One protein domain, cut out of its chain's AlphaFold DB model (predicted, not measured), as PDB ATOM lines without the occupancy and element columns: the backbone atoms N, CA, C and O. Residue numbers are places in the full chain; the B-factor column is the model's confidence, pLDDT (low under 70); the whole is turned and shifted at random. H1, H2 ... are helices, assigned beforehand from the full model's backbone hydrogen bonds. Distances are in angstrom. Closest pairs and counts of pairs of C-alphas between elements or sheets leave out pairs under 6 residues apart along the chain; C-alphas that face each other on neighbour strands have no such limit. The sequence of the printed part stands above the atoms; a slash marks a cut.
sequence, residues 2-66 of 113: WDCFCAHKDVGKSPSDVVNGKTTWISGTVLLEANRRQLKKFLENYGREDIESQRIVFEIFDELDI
ATOM      1  N   TRP A   2     182.997 154.748 203.585       82.94
ATOM      2  CA  TRP A   2     182.648 153.490 204.249       82.94
ATOM      3  C   TRP A   2     182.803 152.225 203.382       82.94
ATOM      4  O   TRP A   2     183.439 151.277 203.818       82.94
ATOM      5  N   ASP A   3     182.312 152.220 202.135       84.88
ATOM      6  CA  ASP A   3     182.385 151.022 201.279       84.88
ATOM      7  C   ASP A   3     183.816 150.620 200.897       84.88
ATOM      8  O   ASP A   3     184.020 149.457 200.596       84.88
ATOM      9  N   CYS A   4     184.781 151.549 200.903       85.38
ATOM     10  CA  CYS A   4     186.166 151.281 200.491       85.38
ATOM     11  C   CYS A   4     187.150 151.151 201.662       85.38
ATOM     12  O   CYS A   4     188.196 150.547 201.475       85.38
ATOM     13  N   PHE A   5     186.857 151.760 202.818       83.38
ATOM     14  CA  PHE A   5     187.824 151.929 203.916       83.38
ATOM     15  C   PHE A   5     187.296 151.497 205.292       83.38
ATOM     16  O   PHE A   5     187.970 151.701 206.295       83.38
ATOM     17  N   CYS A   6     186.075 150.964 205.393       74.81
ATOM     18  CA  CYS A   6     185.582 150.435 206.665       74.81
ATOM     19  C   CYS A   6     186.079 148.997 206.868       74.81
ATOM     20  O   CYS A   6     186.113 148.211 205.920       74.81
ATOM     21  N   ALA A   7     186.411 148.627 208.107       64.19
ATOM     22  CA  ALA A   7     186.741 147.252 208.458       64.19
ATOM     23  C   ALA A   7     185.525 146.335 208.209       64.19
ATOM     24  O   ALA A   7     184.629 146.184 209.038       64.19
ATOM     25  N   HIS A   8     185.496 145.682 207.044       58.34
ATOM     26  CA  HIS A   8     184.380 144.842 206.584       58.34
ATOM     27  C   HIS A   8     184.050 143.649 207.502       58.34
ATOM     28  O   HIS A   8     183.009 143.009 207.317       58.34
ATOM     29  N   LYS A   9     184.907 143.354 208.493       53.88
ATOM     30  CA  LYS A   9     184.693 142.299 209.496       53.88
ATOM     31  C   LYS A   9     183.361 142.450 210.233       53.88
ATOM     32  O   LYS A   9     182.749 141.430 210.537       53.88
ATOM     33  N   ASP A  10     182.874 143.675 210.420       54.25
ATOM     34  CA  ASP A  10     181.661 143.932 211.209       54.25
ATOM     35  C   ASP A  10     180.377 144.034 210.366       54.25
ATOM     36  O   ASP A  10     179.273 144.115 210.902       54.25
ATOM     37  N   VAL A  11     180.497 144.009 209.035       58.22
ATOM     38  CA  VAL A  11     179.411 144.393 208.116       58.22
ATOM     39  C   VAL A  11     178.919 143.225 207.254       58.22
ATOM     40  O   VAL A  11     177.792 143.246 206.759       58.22
ATOM     41  N   GLY A  12     179.749 142.197 207.040       62.22
ATOM     42  CA  GLY A  12     179.393 141.057 206.185       62.22
ATOM     43  C   GLY A  12     179.205 141.420 204.703       62.22
ATOM     44  O   GLY A  12     178.572 140.671 203.961       62.22
ATOM     45  N   LYS A  13     179.736 142.572 204.268       70.81
ATOM     46  CA  LYS A  13     179.641 143.087 202.897       70.81
ATOM     47  C   LYS A  13     181.037 143.315 202.325       70.81
ATOM     48  O   LYS A  13     181.852 143.966 202.971       70.81
ATOM     49  N   SER A  14     181.271 142.848 201.101       69.81
ATOM     50  CA  SER A  14     182.493 143.138 200.345       69.81
ATOM     51  C   SER A  14     182.467 144.548 199.729       69.81
ATOM     52  O   SER A  14     181.398 144.984 199.280       69.81
ATOM     53  N   PRO A  15     183.619 145.239 199.654       74.88
ATOM     54  CA  PRO A  15     183.746 146.516 198.955       74.88
ATOM     55  C   PRO A  15     183.328 146.358 197.488       74.88
ATOM     56  O   PRO A  15     183.693 145.391 196.821       74.88
ATOM     57  N   SER A  16     182.517 147.288 196.990       86.12
ATOM     58  CA  SER A  16     181.818 147.171 195.705       86.12
ATOM     59  C   SER A  16     181.877 148.440 194.854       86.12
ATOM     60  O   SER A  16     181.637 148.372 193.650       86.12
ATOM     61  N   ASP A  17     182.154 149.601 195.448       87.81
ATOM     62  CA  ASP A  17     182.114 150.893 194.764       87.81
ATOM     63  C   ASP A  17     183.170 150.987 193.654       87.81
ATOM     64  O   ASP A  17     182.843 151.417 192.547       87.81
ATOM     65  N   VAL A  18     184.392 150.509 193.921       88.56
ATOM     66  CA  VAL A  18     185.502 150.475 192.951       88.56
ATOM     67  C   VAL A  18     185.184 149.558 191.774       88.56
ATOM     68  O   VAL A  18     185.315 149.961 190.620       88.56
ATOM     69  N   VAL A  19     184.719 148.342 192.066       90.75
ATOM     70  CA  VAL A  19     184.425 147.317 191.056       90.75
ATOM     71  C   VAL A  19     183.260 147.727 190.160       90.75
ATOM     72  O   VAL A  19     183.320 147.564 188.947       90.75
ATOM     73  N   ASN A  20     182.218 148.325 190.739       91.62
ATOM     74  CA  ASN A  20     181.054 148.790 189.986       91.62
ATOM     75  C   ASN A  20     181.270 150.157 189.318       91.62
ATOM     76  O   ASN A  20     180.347 150.674 188.689       91.62
ATOM     77  N   GLY A  21     182.440 150.777 189.494       90.56
ATOM     78  CA  GLY A  21     182.754 152.078 188.909       90.56
ATOM     79  C   GLY A  21     181.805 153.182 189.377       90.56
ATOM     80  O   GLY A  21     181.460 154.073 188.601       90.56
ATOM     81  N   LYS A  22     181.323 153.115 190.626       93.31
ATOM     82  CA  LYS A  22     180.296 154.047 191.103       93.31
ATOM     83  C   LYS A  22     180.844 155.463 191.192       93.31
ATOM     84  O   LYS A  22     181.964 155.683 191.654       93.31
ATOM     85  N   THR A  23     180.002 156.430 190.847       92.62
ATOM     86  CA  THR A  23     180.275 157.846 191.093       92.62
ATOM     87  C   THR A  23     180.068 158.147 192.574       92.62
ATOM     88  O   THR A  23     178.940 158.289 193.042       92.62
ATOM     89  N   THR A  24     181.164 158.222 193.321       94.12
ATOM     90  CA  THR A  24     181.194 158.509 194.759       94.12
ATOM     91  C   THR A  24     182.015 159.764 195.045       94.12
ATOM     92  O   THR A  24     182.692 160.299 194.162       94.12
ATOM     93  N   TRP A  25     182.003 160.214 196.304       94.44
ATOM     94  CA  TRP A  25     182.898 161.279 196.758       94.44
ATOM     95  C   TRP A  25     184.368 160.954 196.442       94.44
ATOM     96  O   TRP A  25     185.070 161.808 195.923       94.44
ATOM     97  N   ILE A  26     184.806 159.702 196.647       94.69
ATOM     98  CA  ILE A  26     186.192 159.278 196.382       94.69
ATOM     99  C   ILE A  26     186.540 159.465 194.905       94.69
ATOM    100  O   ILE A  26     187.530 160.119 194.595       94.69
ATOM    101  N   SER A  27     185.719 158.943 193.985       95.56
ATOM    102  CA  SER A  27     185.994 159.091 192.551       95.56
ATOM    103  C   SER A  27     185.981 160.559 192.121       95.56
ATOM    104  O   SER A  27     186.819 160.956 191.321       95.56
ATOM    105  N   GLY A  28     185.079 161.379 192.674       96.75
ATOM    106  CA  GLY A  28     185.065 162.822 192.423       96.75
ATOM    107  C   GLY A  28     186.359 163.500 192.878       96.75
ATOM    108  O   GLY A  28     186.959 164.242 192.107       96.75
ATOM    109  N   THR A  29     186.831 163.181 194.083       97.19
ATOM    110  CA  THR A  29     188.096 163.693 194.627       97.19
ATOM    111  C   THR A  29     189.292 163.256 193.784       97.19
ATOM    112  O   THR A  29     190.133 164.087 193.460       97.19
ATOM    113  N   VAL A  30     189.354 161.997 193.334       97.31
ATOM    114  CA  VAL A  30     190.426 161.552 192.425       97.31
ATOM    115  C   VAL A  30     190.409 162.342 191.119       97.31
ATOM    116  O   VAL A  30     191.459 162.775 190.660       97.31
ATOM    117  N   LEU A  31     189.236 162.576 190.523       96.81
ATOM    118  CA  LEU A  31     189.137 163.351 189.282       96.81
ATOM    119  C   LEU A  31     189.596 164.812 189.440       96.81
ATOM    120  O   LEU A  31     190.033 165.406 188.456       96.81
ATOM    121  N   LEU A  32     189.490 165.381 190.644       97.00
ATOM    122  CA  LEU A  32     189.898 166.756 190.943       97.00
ATOM    123  C   LEU A  32     191.383 166.870 191.314       97.00
ATOM    124  O   LEU A  32     192.052 167.793 190.854       97.00
ATOM    125  N   GLU A  33     191.893 165.939 192.120       97.56
ATOM    126  CA  GLU A  33     193.218 166.045 192.751       97.56
ATOM    127  C   GLU A  33     194.316 165.268 192.003       97.56
ATOM    128  O   GLU A  33     195.506 165.553 192.153       97.56
ATOM    129  N   ALA A  34     193.954 164.280 191.176       97.69
ATOM    130  CA  ALA A  34     194.935 163.441 190.495       97.69
ATOM    131  C   ALA A  34     195.735 164.208 189.436       97.69
ATOM    132  O   ALA A  34     195.202 164.903 188.567       97.69
ATOM    133  N   ASN A  35     197.047 163.966 189.405       98.12
ATOM    134  CA  ASN A  35     197.861 164.387 188.269       98.12
ATOM    135  C   ASN A  35     197.540 163.550 187.012       98.12
ATOM    136  O   ASN A  35     196.932 162.483 187.079       98.12
ATOM    137  N   ARG A  36     198.018 163.985 185.837       97.94
ATOM    138  CA  ARG A  36     197.728 163.314 184.549       97.94
ATOM    139  C   ARG A  36     198.061 161.817 184.529       97.94
ATOM    140  O   ARG A  36     197.359 161.051 183.875       97.94
ATOM    141  N   ARG A  37     199.136 161.397 185.206       97.62
ATOM    142  CA  ARG A  37     199.561 159.989 185.258       97.62
ATOM    143  C   ARG A  37     198.599 159.171 186.114       97.62
ATOM    144  O   ARG A  37     198.175 158.104 185.678       97.62
ATOM    145  N   GLN A  38     198.271 159.671 187.303       98.06
ATOM    146  CA  GLN A  38     197.310 159.051 188.217       98.06
ATOM    147  C   GLN A  38     195.926 158.973 187.574       98.06
ATOM    148  O   GLN A  38     195.345 157.898 187.527       98.06
ATOM    149  N   LEU A  39     195.452 160.068 186.974       98.06
ATOM    150  CA  LEU A  39     194.153 160.124 186.310       98.06
ATOM    151  C   LEU A  39     194.053 159.117 185.161       98.06
ATOM    152  O   LEU A  39     193.057 158.409 185.052       98.06
ATOM    153  N   LYS A  40     195.093 159.010 184.324       98.19
ATOM    154  CA  LYS A  40     195.119 158.018 183.244       98.19
ATOM    155  C   LYS A  40     194.979 156.596 183.796       98.19
ATOM    156  O   LYS A  40     194.102 155.865 183.349       98.19
ATOM    157  N   LYS A  41     195.802 156.232 184.787       97.88
ATOM    158  CA  LYS A  41     195.727 154.911 185.427       97.88
ATOM    159  C   LYS A  41     194.361 154.677 186.069       97.88
ATOM    160  O   LYS A  41     193.793 153.607 185.904       97.88
ATOM    161  N   PHE A  42     193.815 155.673 186.758       97.75
ATOM    162  CA  PHE A  42     192.505 155.574 187.385       97.75
ATOM    163  C   PHE A  42     191.414 155.265 186.353       97.75
ATOM    164  O   PHE A  42     190.671 154.310 186.527       97.75
ATOM    165  N   LEU A  43     191.362 155.998 185.236       97.12
ATOM    166  CA  LEU A  43     190.359 155.784 184.184       97.12
ATOM    167  C   LEU A  43     190.492 154.427 183.473       97.12
ATOM    168  O   LEU A  43     189.496 153.890 182.996       97.12
ATOM    169  N   GLU A  44     191.703 153.873 183.384       97.44
ATOM    170  CA  GLU A  44     191.944 152.556 182.778       97.44
ATOM    171  C   GLU A  44     191.484 151.396 183.685       97.44
ATOM    172  O   GLU A  44     191.063 150.357 183.170       97.44
ATOM    173  N   ASN A  45     191.524 151.587 185.012       97.44
ATOM    174  CA  ASN A  45     191.360 150.522 186.011       97.44
ATOM    175  C   ASN A  45     190.078 150.635 186.866       97.44
ATOM    176  O   ASN A  45     189.609 149.638 187.409       97.44
ATOM    177  N   TYR A  46     189.476 151.818 187.004       96.44
ATOM    178  CA  TYR A  46     188.256 151.999 187.798       96.44
ATOM    179  C   TYR A  46     187.040 151.349 187.119       96.44
ATOM    180  O   TYR A  46     186.858 151.478 185.907       96.44
ATOM    181  N   GLY A  47     186.188 150.659 187.885       95.31
ATOM    182  CA  GLY A  47     185.052 149.908 187.335       95.31
ATOM    183  C   GLY A  47     185.428 148.567 186.697       95.31
ATOM    184  O   GLY A  47     184.745 148.098 185.785       95.31
ATOM    185  N   ARG A  48     186.546 147.974 187.127       94.62
ATOM    186  CA  ARG A  48     187.005 146.650 186.697       94.62
ATOM    187  C   ARG A  48     186.943 145.660 187.855       94.62
ATOM    188  O   ARG A  48     187.266 145.995 188.992       94.62
ATOM    189  N   GLU A  49     186.534 144.433 187.548       91.25
ATOM    190  CA  GLU A  49     186.431 143.342 188.525       91.25
ATOM    191  C   GLU A  49     187.780 142.694 188.850       91.25
ATOM    192  O   GLU A  49     187.927 142.094 189.913       91.25
ATOM    193  N   ASP A  50     188.780 142.797 187.971       93.50
ATOM    194  CA  ASP A  50     190.057 142.128 188.193       93.50
ATOM    195  C   ASP A  50     190.851 142.747 189.357       93.50
ATOM    196  O   ASP A  50     190.812 143.949 189.624       93.50
ATOM    197  N   ILE A  51     191.570 141.882 190.077       92.12
ATOM    198  CA  ILE A  51     192.256 142.228 191.329       92.12
ATOM    199  C   ILE A  51     193.370 143.255 191.094       92.12
ATOM    200  O   ILE A  51     193.600 144.111 191.945       92.12
ATOM    201  N   GLU A  52     194.050 143.196 189.948       95.19
ATOM    202  CA  GLU A  52     195.158 144.104 189.645       95.19
ATOM    203  C   GLU A  52     194.659 145.529 189.388       95.19
ATOM    204  O   GLU A  52     195.219 146.484 189.926       95.19
ATOM    205  N   SER A  53     193.552 145.678 188.656       95.00
ATOM    206  CA  SER A  53     192.889 146.968 188.472       95.00
ATOM    207  C   SER A  53     192.444 147.567 189.804       95.00
ATOM    208  O   SER A  53     192.688 148.748 190.066       95.00
ATOM    209  N   GLN A  54     191.846 146.757 190.683       92.44
ATOM    210  CA  GLN A  54     191.478 147.204 192.028       92.44
ATOM    211  C   GLN A  54     192.714 147.663 192.812       92.44
ATOM    212  O   GLN A  54     192.712 148.763 193.362       92.44
ATOM    213  N   ARG A  55     193.795 146.874 192.802       94.25
ATOM    214  CA  ARG A  55     195.064 147.202 193.466       94.25
ATOM    215  C   ARG A  55     195.608 148.558 193.009       94.25
ATOM    216  O   ARG A  55     195.928 149.389 193.850       94.25
ATOM    217  N   ILE A  56     195.639 148.814 191.699       96.69
ATOM    218  CA  ILE A  56     196.087 150.095 191.125       96.69
ATOM    219  C   ILE A  56     195.200 151.258 191.592       96.69
ATOM    220  O   ILE A  56     195.704 152.339 191.889       96.69
ATOM    221  N   VAL A  57     193.881 151.060 191.663       96.06
ATOM    222  CA  VAL A  57     192.958 152.089 192.162       96.06
ATOM    223  C   VAL A  57     193.230 152.409 193.636       96.06
ATOM    224  O   VAL A  57     193.294 153.585 193.990       96.06
ATOM    225  N   PHE A  58     193.433 151.396 194.481       93.69
ATOM    226  CA  PHE A  58     193.748 151.600 195.898       93.69
ATOM    227  C   PHE A  58     195.127 152.245 196.109       93.69
ATOM    228  O   PHE A  58     195.243 153.127 196.955       93.69
ATOM    229  N   GLU A  59     196.137 151.915 195.295       96.25
ATOM    230  CA  GLU A  59     197.423 152.633 195.299       96.25
ATOM    231  C   GLU A  59     197.242 154.125 194.999       96.25
ATOM    232  O   GLU A  59     197.846 154.967 195.651       96.25
ATOM    233  N   ILE A  60     196.381 154.476 194.039       97.56
ATOM    234  CA  ILE A  60     196.086 155.882 193.729       97.56
ATOM    235  C   ILE A  60     195.383 156.564 194.908       97.56
ATOM    236  O   ILE A  60     195.643 157.737 195.173       97.56
ATOM    237  N   PHE A  61     194.498 155.858 195.616       95.56
ATOM    238  CA  PHE A  61     193.840 156.415 196.798       95.56
ATOM    239  C   PHE A  61     194.826 156.702 197.935       95.56
ATOM    240  O   PHE A  61     194.692 157.735 198.593       95.56
ATOM    241  N   ASP A  62     195.801 155.815 198.140       95.19
ATOM    242  CA  ASP A  62     196.881 155.995 199.112       95.19
ATOM    243  C   ASP A  62     197.820 157.140 198.698       95.19
ATOM    244  O   ASP A  62     198.049 158.067 199.473       95.19
ATOM    245  N   GLU A  63     198.260 157.170 197.431       97.12
ATOM    246  CA  GLU A  63     199.101 158.247 196.882       97.12
ATOM    247  C   GLU A  63     198.465 159.642 197.027       97.12
ATOM    248  O   GLU A  63     199.183 160.637 197.147       97.12
ATOM    249  N   LEU A  64     197.133 159.733 196.963       96.88
ATOM    250  CA  LEU A  64     196.382 160.985 197.103       96.88
ATOM    251  C   LEU A  64     195.991 161.313 198.548       96.88
ATOM    252  O   LEU A  64     195.409 162.371 198.775       96.88
ATOM    253  N   ASP A  65     196.269 160.427 199.507       95.44
ATOM    254  CA  ASP A  65     195.790 160.530 200.888       95.44
ATOM    255  C   ASP A  65     194.275 160.827 200.946       95.44
ATOM    256  O   ASP A  65     193.808 161.792 201.559       95.44
ATOM    257  N   ILE A  66     193.470 159.996 200.268       94.31
ATOM    258  CA  ILE A  66     192.005 160.164 200.202       94.31
ATOM    259  C   ILE A  66     191.380 160.236 201.603       94.31
ATOM    260  O   ILE A  66     190.432 160.996 201.827       94.31
TER     261      ILE A  66
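What this domain is: This is residues 2 to 66 of the 113 residues of an uncharacterized protein of Photinus pyralis (UniProt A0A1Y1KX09). The longest helix, H4, pairs with H3 in a helical hairpin, and H2 lies near the open end of that hairpin, closest to Leu 39 and Phe 61. H1 and the loop after it reach off to one side of these three helices, and Asp 10 in that loop is one end of the longest distance in the domain. The printed part has 65 residues with four named helices, in the order H1, H2, H3, H4, and no named strand; its class is all helix. It is compact, with a radius of gyration of the C-alphas of 11.5 A, yet elongated in outline, spanning 36 by 22 by 18 A.

Where its parts are: H4 is residues 51 to 63, 18.3 A long, from C-alpha 51 at (192.256, 142.228, 191.329) to C-alpha 63 at (199.101, 158.247, 196.882). H3 is residues 36 to 45, 14.4 A long, and H2 is residues 25 to 33, 12.1 A long. H1 is residues 2 to 5, with C-alpha 2 at (182.648, 153.490, 204.249).

How they stand to each other: H3 and H4 form a hairpin: they touch, at a shallow tilt of 30 degrees, opposite ways, and their closest C-alphas, of Asn 45 and Ser 53, are 4.6 A apart. H2 is close to H3 but not clearly touching, the closest C-alphas being those of Leu 31 and Leu 39 at 6.7 A; their tilt of 33 degrees is only just shallow, opposite ways. H2 is also close to H4 but not clearly touching, with the C-alphas of Val 30 and Phe 61 closest at 7.6 A, at a steep tilt of 63 degrees, the same way. H1 is apart from H2, H3 and H4. Every O i to N i+4 pair is within hydrogen-bond range in H2, H3 and H4; H1 is too short for such a pair.

The domain as a whole: The two C-alphas farthest apart, of Asp 10 and Arg 36, are 36.7 A apart. The printed part has no cut. The link from H1 to H2 is long, 19 residues; the other two are tight. Mean pLDDT of the printed part is 89.7, and residues 7 to 12 and residue 14 are under 70.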